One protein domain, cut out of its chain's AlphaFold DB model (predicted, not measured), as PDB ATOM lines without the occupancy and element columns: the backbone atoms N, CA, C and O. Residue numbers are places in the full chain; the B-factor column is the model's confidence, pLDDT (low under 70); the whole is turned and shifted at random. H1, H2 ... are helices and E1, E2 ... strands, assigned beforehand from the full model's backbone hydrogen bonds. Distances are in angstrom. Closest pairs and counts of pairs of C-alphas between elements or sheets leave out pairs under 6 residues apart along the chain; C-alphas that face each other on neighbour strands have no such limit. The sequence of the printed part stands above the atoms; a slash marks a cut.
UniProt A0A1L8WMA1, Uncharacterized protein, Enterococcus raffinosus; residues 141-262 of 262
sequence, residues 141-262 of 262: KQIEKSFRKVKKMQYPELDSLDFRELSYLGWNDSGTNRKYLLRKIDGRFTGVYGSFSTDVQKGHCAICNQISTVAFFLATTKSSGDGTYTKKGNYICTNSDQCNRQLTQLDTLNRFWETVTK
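AT A GLANCE: This is residues 141 to 262 of the 262 residues of an uncharacterized protein of Enterococcus raffinosus (UniProt A0A1L8WMA1). A strongly twisted, curled sheet of five strands makes the body, and its longest strand, E3, bends sharply and runs from the E1 and E2 part of the sheet into the E4 and E5 part. H3 packs on one face, on E3, E4 and E5; H1 and H2 are on the opposite face, with H2 near the edge strands E1 and E5, and the loop of residues 220 to 231 reaches up to 26 A from the mean of the C-alphas. The printed part has 122 residues, with three named helices and five named strands in the order H1 E1 E2 E3 E4 E5 H2 H3. The sheet, in the order E1, E2, E3, E4, E5, is a meander, each strand the antiparallel neighbour of the one before, and the class is mixed, helices and strands. The whole is compact, with a radius of gyration of the C-alphas of 13.9 A and spans of 40 by 33 by 30 A.

IN THESE COORDINATES: H1, residues 141 to 146, begins at C-alpha 141 (31.949, -31.280, -54.236) and is 8.6 A long. E1 is residues 169 to 173, 13.4 A, and E2 is residues 178 to 185, 22.7 A. E3, residues 188 to 204, is 29.0 A from first to last C-alpha and bends by 132 degrees at residue 201, where C-alpha 201 is at (50.690, -2.477, -51.145). E4, residues 211 to 219, 21.2 A, bends by 64 degrees at residue 214. E5 is residues 232 to 237, 16.3 A. H2 is residues 240 to 246, 9.7 A. H3, residues 250 to 261, 16.7 A, ends at C-alpha 261 (31.811, -13.764, -41.116).

HOW THE PARTS SIT: E1 and E2 form a hairpin, with N 171 and O 180 3.0 A apart. The hairpin of E2 and E3 has N 181 and O 192 at 2.9 A. The hairpin of E3 and E4 has N 201 and O 214 at 2.9 A, and that of E4 and E5 has N 217 and O 234 at 2.9 A. H1 stands up from the sheet over E3, at a height over the sheet of 8.3 A; its closest C-alphas to E3 are those of Ser 146 and Gly 191, 5.0 A apart. H2 is on the same face; the closest C-alphas of H2 and E1 are those of Ser 240 and Gly 170, 5.3 A. H3 is on the opposite face, and its closest C-alphas to E5 are those of Val 260 and Lys 232, 5.2 A. H2 and H3 are apart. In H1, H2 and H3 every O i to N i+4 pair is within hydrogen-bond range.

THE WHOLE: The two C-alphas farthest apart are those of Ser 160 and Asp 226, at 43.0 A. The printed part has no cut and ends at residue 262, the chain's last residue. The links H1 to E1, of 22 residues, and E4 to E5, of 12, are long. The mean pLDDT of the printed part is 91.5, and residues 222 to 231 are under 70.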
ATOM      1  N   LYS A 141      33.282 -31.354 -54.863       93.56
ATOM      2  CA  LYS A 141      31.949 -31.280 -54.236       93.56
ATOM      3  C   LYS A 141      31.966 -30.563 -52.881       93.56
ATOM      4  O   LYS A 141      31.006 -29.875 -52.532       93.56
ATOM      5  N   GLN A 142      33.024 -30.730 -52.081       95.88
ATOM      6  CA  GLN A 142      33.175 -30.025 -50.801       95.88
ATOM      7  C   GLN A 142      33.475 -28.537 -51.011       95.88
ATOM      8  O   GLN A 142      32.927 -27.707 -50.279       95.88
ATOM      9  N   ILE A 143      34.267 -28.192 -52.031       95.88
ATOM     10  CA  ILE A 143      34.491 -26.802 -52.450       95.88
ATOM     11  C   ILE A 143      33.157 -26.170 -52.883       95.88
ATOM     12  O   ILE A 143      32.736 -25.170 -52.304       95.88
ATOM     13  N   GLU A 144      32.426 -26.792 -53.811       94.06
ATOM     14  CA  GLU A 144      31.105 -26.330 -54.269       94.06
ATOM     15  C   GLU A 144      30.121 -26.157 -53.107       94.06
ATOM     16  O   GLU A 144      29.427 -25.144 -52.996       94.06
ATOM     17  N   LYS A 145      30.093 -27.122 -52.179       94.12
ATOM     18  CA  LYS A 145      29.262 -27.055 -50.972       94.12
ATOM     19  C   LYS A 145      29.632 -25.874 -50.070       94.12
ATOM     20  O   LYS A 145      28.732 -25.333 -49.428       94.12
ATOM     21  N   SER A 146      30.903 -25.488 -50.020       94.69
ATOM     22  CA  SER A 146      31.387 -24.357 -49.220       94.69
ATOM     23  C   SER A 146      31.068 -23.007 -49.874       94.69
ATOM     24  O   SER A 146      30.917 -22.011 -49.172       94.69
ATOM     25  N   PHE A 147      30.874 -22.985 -51.197       94.06
ATOM     26  CA  PHE A 147      30.619 -21.777 -51.990       94.06
ATOM     27  C   PHE A 147      29.314 -21.843 -52.805       94.06
ATOM     28  O   PHE A 147      29.224 -21.264 -53.880       94.06
ATOM     29  N   ARG A 148      28.254 -22.477 -52.279       90.50
ATOM     30  CA  ARG A 148      26.973 -22.744 -52.990       90.50
ATOM     31  C   ARG A 148      26.313 -21.545 -53.681       90.50
ATOM     32  O   ARG A 148      25.495 -21.724 -54.575       90.50
ATOM     33  N   LYS A 149      26.597 -20.324 -53.222       89.00
ATOM     34  CA  LYS A 149      26.030 -19.079 -53.775       89.00
ATOM     35  C   LYS A 149      26.804 -18.559 -54.993       89.00
ATOM     36  O   LYS A 149      26.366 -17.604 -55.634       89.00
ATOM     37  N   VAL A 150      27.945 -19.159 -55.309       90.19
ATOM     38  CA  VAL A 150      28.836 -18.750 -56.390       90.19
ATOM     39  C   VAL A 150      28.498 -19.575 -57.630       90.19
ATOM     40  O   VAL A 150      28.707 -20.779 -57.663       90.19
ATOM     41  N   LYS A 151      27.937 -18.919 -58.654       85.06
ATOM     42  CA  LYS A 151      27.471 -19.594 -59.881       85.06
ATOM     43  C   LYS A 151      28.607 -20.066 -60.795       85.06
ATOM     44  O   LYS A 151      28.431 -21.028 -61.531       85.06
ATOM     45  N   LYS A 152      29.725 -19.340 -60.804       84.19
ATOM     46  CA  LYS A 152      30.926 -19.623 -61.600       84.19
ATOM     47  C   LYS A 152      32.141 -19.242 -60.764       84.19
ATOM     48  O   LYS A 152      32.167 -18.135 -60.227       84.19
ATOM     49  N   MET A 153      33.084 -20.165 -60.637       87.44
ATOM     50  CA  MET A 153      34.285 -20.033 -59.821       87.44
ATOM     51  C   MET A 153      35.435 -20.741 -60.524       87.44
ATOM     52  O   MET A 153      35.261 -21.867 -60.991       87.44
ATOM     53  N   GLN A 154      36.594 -20.094 -60.589       91.06
ATOM     54  CA  GLN A 154      37.829 -20.784 -60.948       91.06
ATOM     55  C   GLN A 154      38.252 -21.696 -59.792       91.06
ATOM     56  O   GLN A 154      38.267 -21.256 -58.643       91.06
ATOM     57  N   TYR A 155      38.565 -22.958 -60.080       91.12
ATOM     58  CA  TYR A 155      39.042 -23.909 -59.074       91.12
ATOM     59  C   TYR A 155      40.569 -23.842 -58.956       91.12
ATOM     60  O   TYR A 155      41.236 -23.676 -59.978       91.12
ATOM     61  N   PRO A 156      41.127 -23.979 -57.742       92.31
ATOM     62  CA  PRO A 156      42.567 -24.114 -57.570       92.31
ATOM     63  C   PRO A 156      43.037 -25.480 -58.083       92.31
ATOM     64  O   PRO A 156      42.313 -26.474 -57.993       92.31
ATOM     65  N   GLU A 157      44.266 -25.535 -58.588       92.31
ATOM     66  CA  GLU A 157      44.938 -26.785 -58.941       92.31
ATOM     67  C   GLU A 157      45.407 -27.475 -57.655       92.31
ATOM     68  O   GLU A 157      46.432 -27.120 -57.086       92.31
ATOM     69  N   LEU A 158      44.607 -28.408 -57.133       93.50
ATOM     70  CA  LEU A 158      44.876 -29.023 -55.826       93.50
ATOM     71  C   LEU A 158      46.084 -29.968 -55.848       93.50
ATOM     72  O   LEU A 158      46.770 -30.087 -54.837       93.50
ATOM     73  N   ASP A 159      46.349 -30.613 -56.984       91.88
ATOM     74  CA  ASP A 159      47.393 -31.638 -57.108       91.88
ATOM     75  C   ASP A 159      48.817 -31.060 -57.027       91.88
ATOM     76  O   ASP A 159      49.765 -31.793 -56.749       91.88
ATOM     77  N   SER A 160      48.979 -29.749 -57.235       91.62
ATOM     78  CA  SER A 160      50.268 -29.058 -57.116       91.62
ATOM     79  C   SER A 160      50.571 -28.565 -55.694       91.62
ATOM     80  O   SER A 160      51.671 -28.073 -55.439       91.62
ATOM     81  N   LEU A 161      49.626 -28.700 -54.755       94.69
ATOM     82  CA  LEU A 161      49.739 -28.162 -53.400       94.69
ATOM     83  C   LEU A 161      50.259 -29.192 -52.392       94.69
ATOM     84  O   LEU A 161      49.762 -30.314 -52.292       94.69
ATOM     85  N   ASP A 162      51.200 -28.765 -51.546       96.81
ATOM     86  CA  ASP A 162      51.613 -29.525 -50.367       96.81
ATOM     87  C   ASP A 162      50.721 -29.171 -49.170       96.81
ATOM     88  O   ASP A 162      50.939 -28.187 -48.464       96.81
ATOM     89  N   PHE A 163      49.705 -29.993 -48.913       96.94
ATOM     90  CA  PHE A 163      48.749 -29.774 -47.822       96.94
ATOM     91  C   PHE A 163      49.358 -29.837 -46.415       96.94
ATOM     92  O   PHE A 163      48.715 -29.412 -45.453       96.94
ATOM     93  N   ARG A 164      50.597 -30.320 -46.274       97.75
ATOM     94  CA  ARG A 164      51.357 -30.232 -45.016       97.75
ATOM     95  C   ARG A 164      51.774 -28.795 -44.708       97.75
ATOM     96  O   ARG A 164      52.081 -28.474 -43.571       97.75
ATOM     97  N   GLU A 165      51.757 -27.906 -45.696       97.50
ATOM     98  CA  GLU A 165      52.132 -26.503 -45.522       97.50
ATOM     99  C   GLU A 165      50.935 -25.572 -45.285       97.50
ATOM    100  O   GLU A 165      51.142 -24.381 -45.050       97.50
ATOM    101  N   LEU A 166      49.699 -26.081 -45.344       98.06
ATOM    102  CA  LEU A 166      48.488 -25.263 -45.403       98.06
ATOM    103  C   LEU A 166      47.652 -25.390 -44.129       98.06
ATOM    104  O   LEU A 166      47.135 -26.455 -43.832       98.06
ATOM    105  N   SER A 167      47.434 -24.287 -43.416       98.06
ATOM    106  CA  SER A 167      46.379 -24.190 -42.389       98.06
ATOM    107  C   SER A 167      45.024 -23.799 -42.993       98.06
ATOM    108  O   SER A 167      43.969 -24.035 -42.403       98.06
ATOM    109  N   TYR A 168      45.043 -23.169 -44.168       98.38
ATOM    110  CA  TYR A 168      43.868 -22.877 -44.979       98.38
ATOM    111  C   TYR A 168      44.247 -22.882 -46.466       98.38
ATOM    112  O   TYR A 168      45.377 -22.564 -46.833       98.38
ATOM    113  N   LEU A 169      43.285 -23.185 -47.333       98.31
ATOM    114  CA  LEU A 169      43.413 -23.048 -48.781       98.31
ATOM    115  C   LEU A 169      42.894 -21.676 -49.212       98.31
ATOM    116  O   LEU A 169      41.794 -21.277 -48.828       98.31
ATOM    117  N   GLY A 170      43.655 -20.957 -50.032       98.00
ATOM    118  CA  GLY A 170      43.218 -19.679 -50.582       98.00
ATOM    119  C   GLY A 170      43.669 -19.492 -52.019       98.00
ATOM    120  O   GLY A 170      44.799 -19.822 -52.354       98.00
ATOM    121  N   TRP A 171      42.799 -18.947 -52.864       97.56
ATOM    122  CA  TRP A 171      43.128 -18.674 -54.262       97.56
ATOM    123  C   TRP A 171      42.412 -17.429 -54.778       97.56
ATOM    124  O   TRP A 171      41.377 -17.012 -54.248       97.56
ATOM    125  N   ASN A 172      43.003 -16.826 -55.806       96.12
ATOM    126  CA  ASN A 172      42.471 -15.648 -56.480       96.12
ATOM    127  C   ASN A 172      41.786 -16.072 -57.777       96.12
ATOM    128  O   ASN A 172      42.306 -16.905 -58.511       96.12
ATOM    129  N   ASP A 173      40.654 -15.451 -58.070       93.94
ATOM    130  CA  ASP A 173      39.954 -15.527 -59.346       93.94
ATOM    131  C   ASP A 173      40.068 -14.148 -59.997       93.94
ATOM    132  O   ASP A 173      39.378 -13.193 -59.618       93.94
ATOM    133  N   SER A 174      41.007 -14.037 -60.936       87.69
ATOM    134  CA  SER A 174      41.317 -12.786 -61.635       87.69
ATOM    135  C   SER A 174      40.189 -12.348 -62.566       87.69
ATOM    136  O   SER A 174      40.016 -11.155 -62.796       87.69
ATOM    137  N   GLY A 175      39.372 -13.286 -63.057       88.12
ATOM    138  CA  GLY A 175      38.230 -12.977 -63.916       88.12
ATOM    139  C   GLY A 175      37.117 -12.225 -63.186       88.12
ATOM    140  O   GLY A 175      36.353 -11.494 -63.812       88.12
ATOM    141  N   THR A 176      37.019 -12.386 -61.865       90.19
ATOM    142  CA  THR A 176      35.983 -11.741 -61.043       90.19
ATOM    143  C   THR A 176      36.527 -10.831 -59.944       90.19
ATOM    144  O   THR A 176      35.732 -10.303 -59.163       90.19
ATOM    145  N   ASN A 177      37.850 -10.632 -59.878       93.62
ATOM    146  CA  ASN A 177      38.547  -9.940 -58.786       93.62
ATOM    147  C   ASN A 177      38.071 -10.429 -57.415       93.62
ATOM    148  O   ASN A 177      37.682  -9.649 -56.540       93.62
ATOM    149  N   ARG A 178      38.042 -11.753 -57.245       95.06
ATOM    150  CA  ARG A 178      37.646 -12.397 -55.992       95.06
ATOM    151  C   ARG A 178      38.792 -13.184 -55.405       95.06
ATOM    152  O   ARG A 178      39.625 -13.728 -56.120       95.06
ATOM    153  N   LYS A 179      38.777 -13.298 -54.083       97.38
ATOM    154  CA  LYS A 179      39.578 -14.279 -53.360       97.38
ATOM    155  C   LYS A 179      38.634 -15.224 -52.633       97.38
ATOM    156  O   LYS A 179      37.641 -14.791 -52.040       97.38
ATOM    157  N   TYR A 180      38.952 -16.506 -52.694       97.69
ATOM    158  CA  TYR A 180      38.266 -17.564 -51.971       97.69
ATOM    159  C   TYR A 180      39.204 -18.085 -50.895       97.69
ATOM    160  O   TYR A 180      40.393 -18.274 -51.147       97.69
ATOM    161  N   LEU A 181      38.671 -18.285 -49.696       98.12
ATOM    162  CA  LEU A 181      39.380 -18.815 -48.543       98.12
ATOM    163  C   LEU A 181      38.573 -19.985 -47.995       98.12
ATOM    164  O   LEU A 181      37.371 -19.862 -47.760       98.12
ATOM    165  N   LEU A 182      39.230 -21.116 -47.781       97.88
ATOM    166  CA  LEU A 182      38.627 -22.348 -47.309       97.88
ATOM    167  C   LEU A 182      39.473 -22.923 -46.179       97.88
ATOM    168  O   LEU A 182      40.682 -23.073 -46.315       97.88
ATOM    169  N   ARG A 183      38.833 -23.285 -45.073       96.12
ATOM    170  CA  ARG A 183      39.478 -23.999 -43.966       96.12
ATOM    171  C   ARG A 183      38.625 -25.172 -43.523       96.12
ATOM    172  O   ARG A 183      37.423 -25.202 -43.811       96.12
ATOM    173  N   LYS A 184      39.231 -26.102 -42.793       94.44
ATOM    174  CA  LYS A 184      38.530 -27.215 -42.160       94.44
ATOM    175  C   LYS A 184      38.471 -27.000 -40.647       94.44
ATOM    176  O   LYS A 184      39.504 -26.811 -40.022       94.44
ATOM    177  N   ILE A 185      37.267 -27.020 -40.079       90.75
ATOM    178  CA  ILE A 185      37.010 -26.944 -38.632       90.75
ATOM    179  C   ILE A 185      36.058 -28.073 -38.264       90.75
ATOM    180  O   ILE A 185      35.061 -28.276 -38.959       90.75
ATOM    181  N   ASP A 186      36.375 -28.824 -37.209       89.00
ATOM    182  CA  ASP A 186      35.540 -29.912 -36.679       89.00
ATOM    183  C   ASP A 186      35.051 -30.884 -37.766       89.00
ATOM    184  O   ASP A 186      33.873 -31.232 -37.873       89.00
ATOM    185  N   GLY A 187      35.959 -31.269 -38.667       89.44
ATOM    186  CA  GLY A 187      35.643 -32.185 -39.763       89.44
ATOM    187  C   GLY A 187      34.904 -31.552 -40.952       89.44
ATOM    188  O   GLY A 187      34.655 -32.241 -41.942       89.44
ATOM    189  N   ARG A 188      34.573 -30.257 -40.912       93.12
ATOM    190  CA  ARG A 188      33.766 -29.572 -41.932       93.12
ATOM    191  C   ARG A 188      34.549 -28.470 -42.634       93.12
ATOM    192  O   ARG A 188      35.187 -27.638 -42.000       93.12
ATOM    193  N   PHE A 189      34.441 -28.430 -43.958       96.38
ATOM    194  CA  PHE A 189      34.952 -27.313 -44.741       96.38
ATOM    195  C   PHE A 189      34.026 -26.101 -44.622       96.38
ATOM    196  O   PHE A 189      32.811 -26.206 -44.812       96.38
ATOM    197  N   THR A 190      34.618 -24.954 -44.311       94.44
ATOM    198  CA  THR A 190      33.944 -23.657 -44.228       94.44
ATOM    199  C   THR A 190      34.666 -22.668 -45.125       94.44
ATOM    200  O   THR A 190      35.888 -22.528 -45.024       94.44
ATOM    201  N   GLY A 191      33.916 -21.996 -45.997       95.12
ATOM    202  CA  GLY A 191      34.451 -21.043 -46.961       95.12
ATOM    203  C   GLY A 191      34.013 -19.613 -46.671       95.12
ATOM    204  O   GLY A 191      32.878 -19.377 -46.260       95.12
ATOM    205  N   VAL A 192      34.899 -18.657 -46.933       95.19
ATOM    206  CA  VAL A 192      34.556 -17.241 -47.091       95.19
ATOM    207  C   VAL A 192      35.109 -16.754 -48.424       95.19
ATOM    208  O   VAL A 192      36.178 -17.172 -48.865       95.19
ATOM    209  N   TYR A 193      34.355 -15.902 -49.105       95.06
ATOM    210  CA  TYR A 193      34.781 -15.295 -50.358       95.06
ATOM    211  C   TYR A 193      34.366 -13.833 -50.392       95.06
ATOM    212  O   TYR A 193      33.477 -13.396 -49.653       95.06
ATOM    213  N   GLY A 194      35.024 -13.068 -51.248       94.19
ATOM    214  CA  GLY A 194      34.856 -11.629 -51.280       94.19
ATOM    215  C   GLY A 194      35.544 -10.991 -52.469       94.19
ATOM    216  O   GLY A 194      36.346 -11.641 -53.142       94.19
ATOM    217  N   SER A 195      35.230  -9.720 -52.717       95.12
ATOM    218  CA  SER A 195      36.016  -8.923 -53.654       95.12
ATOM    219  C   SER A 195      37.418  -8.728 -53.089       95.12
ATOM    220  O   SER A 195      37.586  -8.505 -51.887       95.12
ATOM    221  N   PHE A 196      38.411  -8.796 -53.959       96.69
ATOM    222  CA  PHE A 196      39.809  -8.614 -53.619       96.69
ATOM    223  C   PHE A 196      40.376  -7.506 -54.494       96.69
ATOM    224  O   PHE A 196      40.279  -7.578 -55.718       96.69
ATOM    225  N   SER A 197      40.885  -6.451 -53.858       96.44
ATOM    226  CA  SER A 197      41.373  -5.278 -54.579       96.44
ATOM    227  C   SER A 197      42.569  -5.625 -55.469       96.44
ATOM    228  O   SER A 197      43.410  -6.448 -55.101       96.44
ATOM    229  N   THR A 198      42.659  -4.960 -56.619       95.69
ATOM    230  CA  THR A 198      43.859  -4.945 -57.465       95.69
ATOM    231  C   THR A 198      44.926  -3.988 -56.933       95.69
ATOM    232  O   THR A 198      46.075  -4.069 -57.358       95.69
ATOM    233  N   ASP A 199      44.564  -3.110 -55.995       96.75
ATOM    234  CA  ASP A 199      45.491  -2.183 -55.350       96.75
ATOM    235  C   ASP A 199      46.318  -2.934 -54.305       96.75
ATOM    236  O   ASP A 199      45.853  -3.264 -53.206       96.75
ATOM    237  N   VAL A 200      47.553  -3.241 -54.690       97.50
ATOM    238  CA  VAL A 200      48.508  -3.998 -53.888       97.50
ATOM    239  C   VAL A 200      49.490  -3.049 -53.214       97.50
ATOM    240  O   VAL A 200      50.063  -2.171 -53.854       97.50
ATOM    241  N   GLN A 201      49.739  -3.265 -51.925       97.88
ATOM    242  CA  GLN A 201      50.690  -2.477 -51.145       97.88
ATOM    243  C   GLN A 201      51.468  -3.340 -50.153       97.88
ATOM    244  O   GLN A 201      51.068  -4.456 -49.818       97.88
ATOM    245  N   LYS A 202      52.584  -2.816 -49.641       98.31
ATOM    246  CA  LYS A 202      53.258  -3.411 -48.482       98.31
ATOM    247  C   LYS A 202      52.486  -3.027 -47.224       98.31
ATOM    248  O   LYS A 202      52.219  -1.851 -47.000       98.31
ATOM    249  N   GLY A 203      52.138  -4.000 -46.395       98.12
ATOM    250  CA  GLY A 203      51.343  -3.736 -45.204       98.12
ATOM    251  C   GLY A 203      51.203  -4.951 -44.311       98.12
ATOM    252  O   GLY A 203      51.702  -6.035 -44.610       98.12
ATOM    253  N   HIS A 204      50.531  -4.755 -43.187       98.12
ATOM    254  CA  HIS A 204      50.304  -5.809 -42.216       98.12
ATOM    255  C   HIS A 204      49.093  -6.662 -42.623       98.12
ATOM    256  O   HIS A 204      47.999  -6.145 -42.837       98.12
ATOM    257  N   CYS A 205      49.285  -7.976 -42.736       98.75
ATOM    258  CA  CYS A 205      48.225  -8.918 -43.081       98.75
ATOM    259  C   CYS A 205      47.403  -9.298 -41.846       98.75
ATOM    260  O   CYS A 205      47.950  -9.743 -40.840       98.75
ATOM    261  N   ALA A 206      46.077  -9.209 -41.939       98.31
ATOM    262  CA  ALA A 206      45.173  -9.575 -40.851       98.31
ATOM    263  C   ALA A 206      45.102 -11.090 -40.565       98.31
ATOM    264  O   ALA A 206      44.652 -11.469 -39.489       98.31
ATOM    265  N   ILE A 207      45.537 -11.948 -41.501       98.69
ATOM    266  CA  ILE A 207      45.548 -13.412 -41.324       98.69
ATOM    267  C   ILE A 207      46.825 -13.874 -40.628       98.69
ATOM    268  O   ILE A 207      46.743 -14.445 -39.550       98.69
ATOM    269  N   CYS A 208      48.000 -13.660 -41.229       98.56
ATOM    270  CA  CYS A 208      49.265 -14.155 -40.669       98.56
ATOM    271  C   CYS A 208      49.890 -13.209 -39.639       98.56
ATOM    272  O   CYS A 208      50.848 -13.589 -38.979       98.56
ATOM    273  N   ASN A 209      49.361 -11.989 -39.494       97.56
ATOM    274  CA  ASN A 209      49.888 -10.976 -38.582       97.56
ATOM    275  C   ASN A 209      51.363 -10.614 -38.864       97.56
ATOM    276  O   ASN A 209      52.141 -10.357 -37.948       97.56
ATOM    277  N   GLN A 210      51.744 -10.636 -40.146       98.00
ATOM    278  CA  GLN A 210      53.076 -10.286 -40.640       98.00
ATOM    279  C   GLN A 210      52.997  -9.170 -41.683       98.00
ATOM    280  O   GLN A 210      51.979  -8.997 -42.364       98.00
ATOM    281  N   ILE A 211      54.100  -8.435 -41.843       98.06
ATOM    282  CA  ILE A 211      54.270  -7.498 -42.957       98.06
ATOM    283  C   ILE A 211      54.479  -8.303 -44.240       98.06
ATOM    284  O   ILE A 211      55.383  -9.132 -44.335       98.06
ATOM    285  N   SER A 212      53.646  -8.046 -45.241       98.19
ATOM    286  CA  SER A 212      53.688  -8.731 -46.528       98.19
ATOM    287  C   SER A 212      53.171  -7.827 -47.647       98.19
ATOM    288  O   SER A 212      52.829  -6.662 -47.432       98.19
ATOM    289  N   THR A 213      53.118  -8.376 -48.853       98.44
ATOM    290  CA  THR A 213      52.402  -7.794 -49.983       98.44
ATOM    291  C   THR A 213      50.917  -8.108 -49.812       98.44
ATOM    292  O   THR A 213      50.499  -9.265 -49.897       98.44
ATOM    293  N   VAL A 214      50.120  -7.084 -49.520       98.69
ATOM    294  CA  VAL A 214      48.708  -7.204 -49.147       98.69
ATOM    295  C   VAL A 214      47.810  -6.436 -50.108       98.69
ATOM    296  O   VAL A 214      48.219  -5.444 -50.705       98.69
ATOM    297  N   ALA A 215      46.561  -6.877 -50.213       98.44
ATOM    298  CA  ALA A 215      45.486  -6.111 -50.829       98.44
ATOM    299  C   ALA A 215      44.229  -6.203 -49.962       98.44
ATOM    300  O   ALA A 215      44.107  -7.078 -49.094       98.44
ATOM    301  N   PHE A 216      43.308  -5.264 -50.157       97.75
ATOM    302  CA  PHE A 216      42.090  -5.216 -49.362       97.75
ATOM    303  C   PHE A 216      41.132  -6.336 -49.783       97.75
ATOM    304  O   PHE A 216      40.686  -6.394 -50.930       97.75
ATOM    305  N   PHE A 217      40.814  -7.229 -48.847       97.88
ATOM    306  CA  PHE A 217      39.783  -8.248 -49.003       97.88
ATOM    307  C   PHE A 217      38.498  -7.786 -48.344       97.88
ATOM    308  O   PHE A 217      38.506  -7.391 -47.181       97.88
ATOM    309  N   LEU A 218      37.390  -7.898 -49.067       95.62
ATOM    310  CA  LEU A 218      36.073  -7.511 -48.593       95.62
ATOM    311  C   LEU A 218      35.088  -8.666 -48.769       95.62
ATOM    312  O   LEU A 218      34.684  -8.990 -49.887       95.62
ATOM    313  N   ALA A 219      34.705  -9.286 -47.655       94.19
ATOM    314  CA  ALA A 219      33.848 -10.459 -47.640       94.19
ATOM    315  C   ALA A 219      32.432 -10.155 -48.135       94.19
ATOM    316  O   ALA A 219      31.856  -9.097 -47.882       94.19
ATOM    317  N   THR A 220      31.853 -11.132 -48.833       87.94
ATOM    318  CA  THR A 220      30.458 -11.095 -49.275       87.94
ATOM    319  C   THR A 220      29.571 -11.774 -48.231       87.94
ATOM    320  O   THR A 220      29.343 -12.982 -48.290       87.94
ATOM    321  N   THR A 221      29.046 -11.004 -47.277       75.94
ATOM    322  CA  THR A 221      28.049 -11.469 -46.297       75.94
ATOM    323  C   THR A 221      26.675 -10.861 -46.599       75.94
ATOM    324  O   THR A 221      26.568  -9.749 -47.115       75.94
ATOM    325  N   LYS A 222      25.591 -11.607 -46.339       59.97
ATOM    326  CA  LYS A 222      24.230 -11.044 -46.344       59.97
ATOM    327  C   LYS A 222      23.922 -10.561 -44.929       59.97
ATOM    328  O   LYS A 222      24.096 -11.341 -43.999       59.97
ATOM    329  N   SER A 223      23.424  -9.340 -44.783       52.16
ATOM    330  CA  SER A 223      22.694  -8.939 -43.582       52.16
ATOM    331  C   SER A 223      21.308  -9.591 -43.607       52.16
ATOM    332  O   SER A 223      20.667  -9.707 -44.657       52.16
ATOM    333  N   SER A 224      20.863 -10.077 -42.456       48.03
ATOM    334  CA  SER A 224      19.470 -10.463 -42.249       48.03
ATOM    335  C   SER A 224      18.653  -9.178 -42.097       48.03
ATOM    336  O   SER A 224      18.980  -8.381 -41.227       48.03
ATOM    337  N   GLY A 225      17.627  -8.958 -42.925       47.81
ATOM    338  CA  GLY A 225      16.667  -7.860 -42.734       47.81
ATOM    339  C   GLY A 225      16.422  -7.020 -43.981       47.81
ATOM    340  O   GLY A 225      15.470  -7.285 -44.704       47.81
ATOM    341  N   ASP A 226      17.296  -6.055 -44.277       51.59
ATOM    342  CA  ASP A 226      16.857  -4.848 -45.006       51.59
ATOM    343  C   ASP A 226      17.622  -4.556 -46.313       51.59
ATOM    344  O   ASP A 226      17.672  -3.426 -46.794       51.59
ATOM    345  N   GLY A 227      18.263  -5.565 -46.913       51.62
ATOM    346  CA  GLY A 227      18.955  -5.421 -48.207       51.62
ATOM    347  C   GLY A 227      20.273  -4.626 -48.172       51.62
ATOM    348  O   GLY A 227      20.920  -4.465 -49.208       51.62
ATOM    349  N   THR A 228      20.721  -4.170 -47.000       50.91
ATOM    350  CA  THR A 228      21.967  -3.414 -46.799       50.91
ATOM    351  C   THR A 228      23.154  -4.341 -46.524       50.91
ATOM    352  O   THR A 228      23.327  -4.848 -45.422       50.91
ATOM    353  N   TYR A 229      24.019  -4.578 -47.513       54.66
ATOM    354  CA  TYR A 229      25.230  -5.395 -47.333       54.66
ATOM    355  C   TYR A 229      26.205  -4.744 -46.336       54.66
ATOM    356  O   TYR A 229      26.759  -3.681 -46.620       54.66
ATOM    357  N   THR A 230      26.482  -5.390 -45.197       58.41
ATOM    358  CA  THR A 230      27.585  -4.966 -44.324       58.41
ATOM    359  C   THR A 230      28.899  -5.424 -44.940       58.41
ATOM    360  O   THR A 230      29.213  -6.610 -44.996       58.41
ATOM    361  N   LYS A 231      29.677  -4.467 -45.433       68.50
ATOM    362  CA  LYS A 231      30.997  -4.710 -46.010       68.50
ATOM    363  C   LYS A 231      32.012  -4.897 -44.878       68.50
ATOM    364  O   LYS A 231      32.454  -3.916 -44.292       68.50
ATOM    365  N   LYS A 232      32.386  -6.146 -44.577       89.25
ATOM    366  CA  LYS A 232      33.470  -6.466 -43.631       89.25
ATOM    367  C   LYS A 232      34.712  -6.914 -44.385       89.25
ATOM    368  O   LYS A 232      34.639  -7.777 -45.257       89.25
ATOM    369  N   GLY A 233      35.851  -6.310 -44.077       92.75
ATOM    370  CA  GLY A 233      37.080  -6.546 -44.818       92.75
ATOM    371  C   GLY A 233      38.322  -6.094 -44.077       92.75
ATOM    372  O   GLY A 233      38.238  -5.376 -43.083       92.75
ATOM    373  N   ASN A 234      39.472  -6.551 -44.555       96.81
ATOM    374  CA  ASN A 234      40.774  -6.166 -44.037       96.81
ATOM    375  C   ASN A 234      41.860  -6.431 -45.089       96.81
ATOM    376  O   ASN A 234      41.642  -7.165 -46.056       96.81
ATOM    377  N   TYR A 235      43.043  -5.860 -44.891       98.31
ATOM    378  CA  TYR A 235      44.206  -6.175 -45.709       98.31
ATOM    379  C   TYR A 235      44.712  -7.581 -45.392       98.31
ATOM    380  O   TYR A 235      44.982  -7.916 -44.238       98.31
ATOM    381  N   ILE A 236      44.852  -8.405 -46.427       98.75
ATOM    382  CA  ILE A 236      45.416  -9.752 -46.323       98.75
ATOM    383  C   ILE A 236      46.411  -9.996 -47.454       98.75
ATOM    384  O   ILE A 236      46.376  -9.316 -48.480       98.75
ATOM    385  N   CYS A 237      47.304 -10.967 -47.266       98.81
ATOM    386  CA  CYS A 237      48.309 -11.333 -48.260       98.81
ATOM    387  C   CYS A 237      47.678 -11.630 -49.626       98.81
ATOM    388  O   CYS A 237      46.663 -12.327 -49.735       98.81
ATOM    389  N   THR A 238      48.324 -11.150 -50.684       98.19
ATOM    390  CA  THR A 238      47.930 -11.453 -52.066       98.19
ATOM    391  C   THR A 238      48.187 -12.920 -52.408       98.19
ATOM    392  O   THR A 238      47.310 -13.573 -52.985       98.19
ATOM    393  N   ASN A 239      49.334 -13.446 -51.968       97.88
ATOM    394  CA  ASN A 239      49.732 -14.847 -52.066       97.88
ATOM    395  C   ASN A 239      49.333 -15.616 -50.790       97.88
ATOM    396  O   ASN A 239      49.859 -15.367 -49.700       97.88
ATOM    397  N   SER A 240      48.393 -16.552 -50.930       98.19
ATOM    398  CA  SER A 240      47.884 -17.356 -49.815       98.19
ATOM    399  C   SER A 240      48.859 -18.449 -49.362       98.19
ATOM    400  O   SER A 240      48.877 -18.759 -48.172       98.19
ATOM    401  N   ASP A 241      49.732 -18.954 -50.233       97.06
ATOM    402  CA  ASP A 241      50.774 -19.914 -49.843       97.06
ATOM    403  C   ASP A 241      51.799 -19.225 -48.952       97.06
ATOM    404  O   ASP A 241      52.070 -19.675 -47.844       97.06
ATOM    405  N   GLN A 242      52.300 -18.058 -49.374       98.06
ATOM    406  CA  GLN A 242      53.188 -17.235 -48.549       98.06
ATOM    407  C   GLN A 242      52.542 -16.889 -47.202       98.06
ATOM    408  O   GLN A 242      53.206 -16.917 -46.168       98.06
ATOM    409  N   CYS A 243      51.245 -16.575 -47.205       98.75
ATOM    410  CA  CYS A 243      50.511 -16.288 -45.981       98.75
ATOM    411  C   CYS A 243      50.468 -17.491 -45.034       98.75
ATOM    412  O   CYS A 243      50.670 -17.298 -43.841       98.75
ATOM    413  N   ASN A 244      50.261 -18.709 -45.550       98.62
ATOM    414  CA  ASN A 244      50.342 -19.934 -44.754       98.62
ATOM    415  C   ASN A 244      51.752 -20.152 -44.182       98.62
ATOM    416  O   ASN A 244      51.865 -20.455 -43.000       98.62
ATOM    417  N   ARG A 245      52.820 -19.892 -44.957       98.25
ATOM    418  CA  ARG A 245      54.208 -19.977 -44.445       98.25
ATOM    419  C   ARG A 245      54.495 -19.002 -43.301       98.25
ATOM    420  O   ARG A 245      55.359 -19.253 -42.473       98.25
ATOM    421  N   GLN A 246      53.801 -17.866 -43.290       98.38
ATOM    422  CA  GLN A 246      53.908 -16.826 -42.266       98.38
ATOM    423  C   GLN A 246      52.919 -17.016 -41.104       98.38
ATOM    424  O   GLN A 246      52.994 -16.288 -40.116       98.38
ATOM    425  N   LEU A 247      51.959 -17.937 -41.225       98.50
ATOM    426  CA  LEU A 247      50.909 -18.151 -40.238       98.50
ATOM    427  C   LEU A 247      51.411 -19.104 -39.154       98.50
ATOM    428  O   LEU A 247      51.291 -20.320 -39.266       98.50
ATOM    429  N   THR A 248      51.954 -18.531 -38.087       97.75
ATOM    430  CA  THR A 248      52.514 -19.291 -36.960       97.75
ATOM    431  C   THR A 248      51.588 -19.352 -35.744       97.75
ATOM    432  O   THR A 248      51.769 -20.191 -34.868       97.75
ATOM    433  N   GLN A 249      50.540 -18.523 -35.718       96.19
ATOM    434  CA  GLN A 249      49.512 -18.506 -34.677       96.19
ATOM    435  C   GLN A 249      48.136 -18.732 -35.301       96.19
ATOM    436  O   GLN A 249      47.613 -17.863 -35.990       96.19
ATOM    437  N   LEU A 250      47.516 -19.886 -35.056       95.62
ATOM    438  CA  LEU A 250      46.219 -20.205 -35.665       95.62
ATOM    439  C   LEU A 250      45.096 -19.247 -35.211       95.62
ATOM    440  O   LEU A 250      44.149 -18.988 -35.957       95.62
ATOM    441  N   ASP A 251      45.228 -18.646 -34.027       96.88
ATOM    442  CA  ASP A 251      44.261 -17.688 -33.487       96.88
ATOM    443  C   ASP A 251      44.117 -16.416 -34.327       96.88
ATOM    444  O   ASP A 251      43.033 -15.833 -34.375       96.88
ATOM    445  N   THR A 252      45.165 -15.978 -35.034       97.56
ATOM    446  CA  THR A 252      45.067 -14.807 -35.921       97.56
ATOM    447  C   THR A 252      44.162 -15.108 -37.116       97.56
ATOM    448  O   THR A 252      43.307 -14.289 -37.462       97.56
ATOM    449  N   LEU A 253      44.257 -16.319 -37.683       97.44
ATOM    450  CA  LEU A 253      43.345 -16.808 -38.718       97.44
ATOM    451  C   LEU A 253      41.905 -16.891 -38.193       97.44
ATOM    452  O   LEU A 253      40.979 -16.464 -38.885       97.44
ATOM    453  N   ASN A 254      41.707 -17.406 -36.975       95.81
ATOM    454  CA  ASN A 254      40.386 -17.496 -36.347       95.81
ATOM    455  C   ASN A 254      39.746 -16.121 -36.161       95.81
ATOM    456  O   ASN A 254      38.615 -15.904 -36.597       95.81
ATOM    457  N   ARG A 255      40.500 -15.166 -35.612       95.88
ATOM    458  CA  ARG A 255      40.048 -13.789 -35.393       95.88
ATOM    459  C   ARG A 255      39.701 -13.079 -36.700       95.88
ATOM    460  O   ARG A 255      38.686 -12.382 -36.772       95.88
ATOM    461  N   PHE A 256      40.510 -13.275 -37.745       96.75
ATOM    462  CA  PHE A 256      40.187 -12.785 -39.084       96.75
ATOM    463  C   PHE A 256      38.852 -13.359 -39.561       96.75
ATOM    464  O   PHE A 256      37.979 -12.603 -39.985       96.75
ATOM    465  N   TRP A 257      38.667 -14.676 -39.446       94.81
ATOM    466  CA  TRP A 257      37.445 -15.341 -39.889       94.81
ATOM    467  C   TRP A 257      36.212 -14.811 -39.161       94.81
ATOM    468  O   TRP A 257      35.208 -14.513 -39.803       94.81
ATOM    469  N   GLU A 258      36.286 -14.636 -37.843       92.69
ATOM    470  CA  GLU A 258      35.213 -14.027 -37.055       92.69
ATOM    471  C   GLU A 258      34.888 -12.608 -37.522       92.69
ATOM    472  O   GLU A 258      33.717 -12.275 -37.690       92.69
ATOM    473  N   THR A 259      35.917 -11.802 -37.801       91.81
ATOM    474  CA  THR A 259      35.768 -10.416 -38.272       91.81
ATOM    475  C   THR A 259      35.004 -10.340 -39.591       91.81
ATOM    476  O   THR A 259      34.217  -9.419 -39.788       91.81
ATOM    477  N   VAL A 260      35.234 -11.283 -40.508       91.88
ATOM    478  CA  VAL A 260      34.653 -11.235 -41.859       91.88
ATOM    479  C   VAL A 260      33.382 -12.073 -42.033       91.88
ATOM    480  O   VAL A 260      32.766 -12.002 -43.095       91.88
ATOM    481  N   THR A 261      32.989 -12.873 -41.033       86.56
ATOM    482  CA  THR A 261      31.811 -13.764 -41.116       86.56
ATOM    483  C   THR A 261      30.701 -13.482 -40.109       86.56
ATOM    484  O   THR A 261      29.545 -13.758 -40.434       86.56
ATOM    485  N   LYS A 262      31.014 -12.952 -38.919       72.38
ATOM    486  CA  LYS A 262      30.001 -12.340 -38.042       72.38
ATOM    487  C   LYS A 262      29.556 -11.021 -38.652       72.38
ATOM    488  O   LYS A 262      28.594 -10.394 -38.170       72.38
TER     489      LYS A 262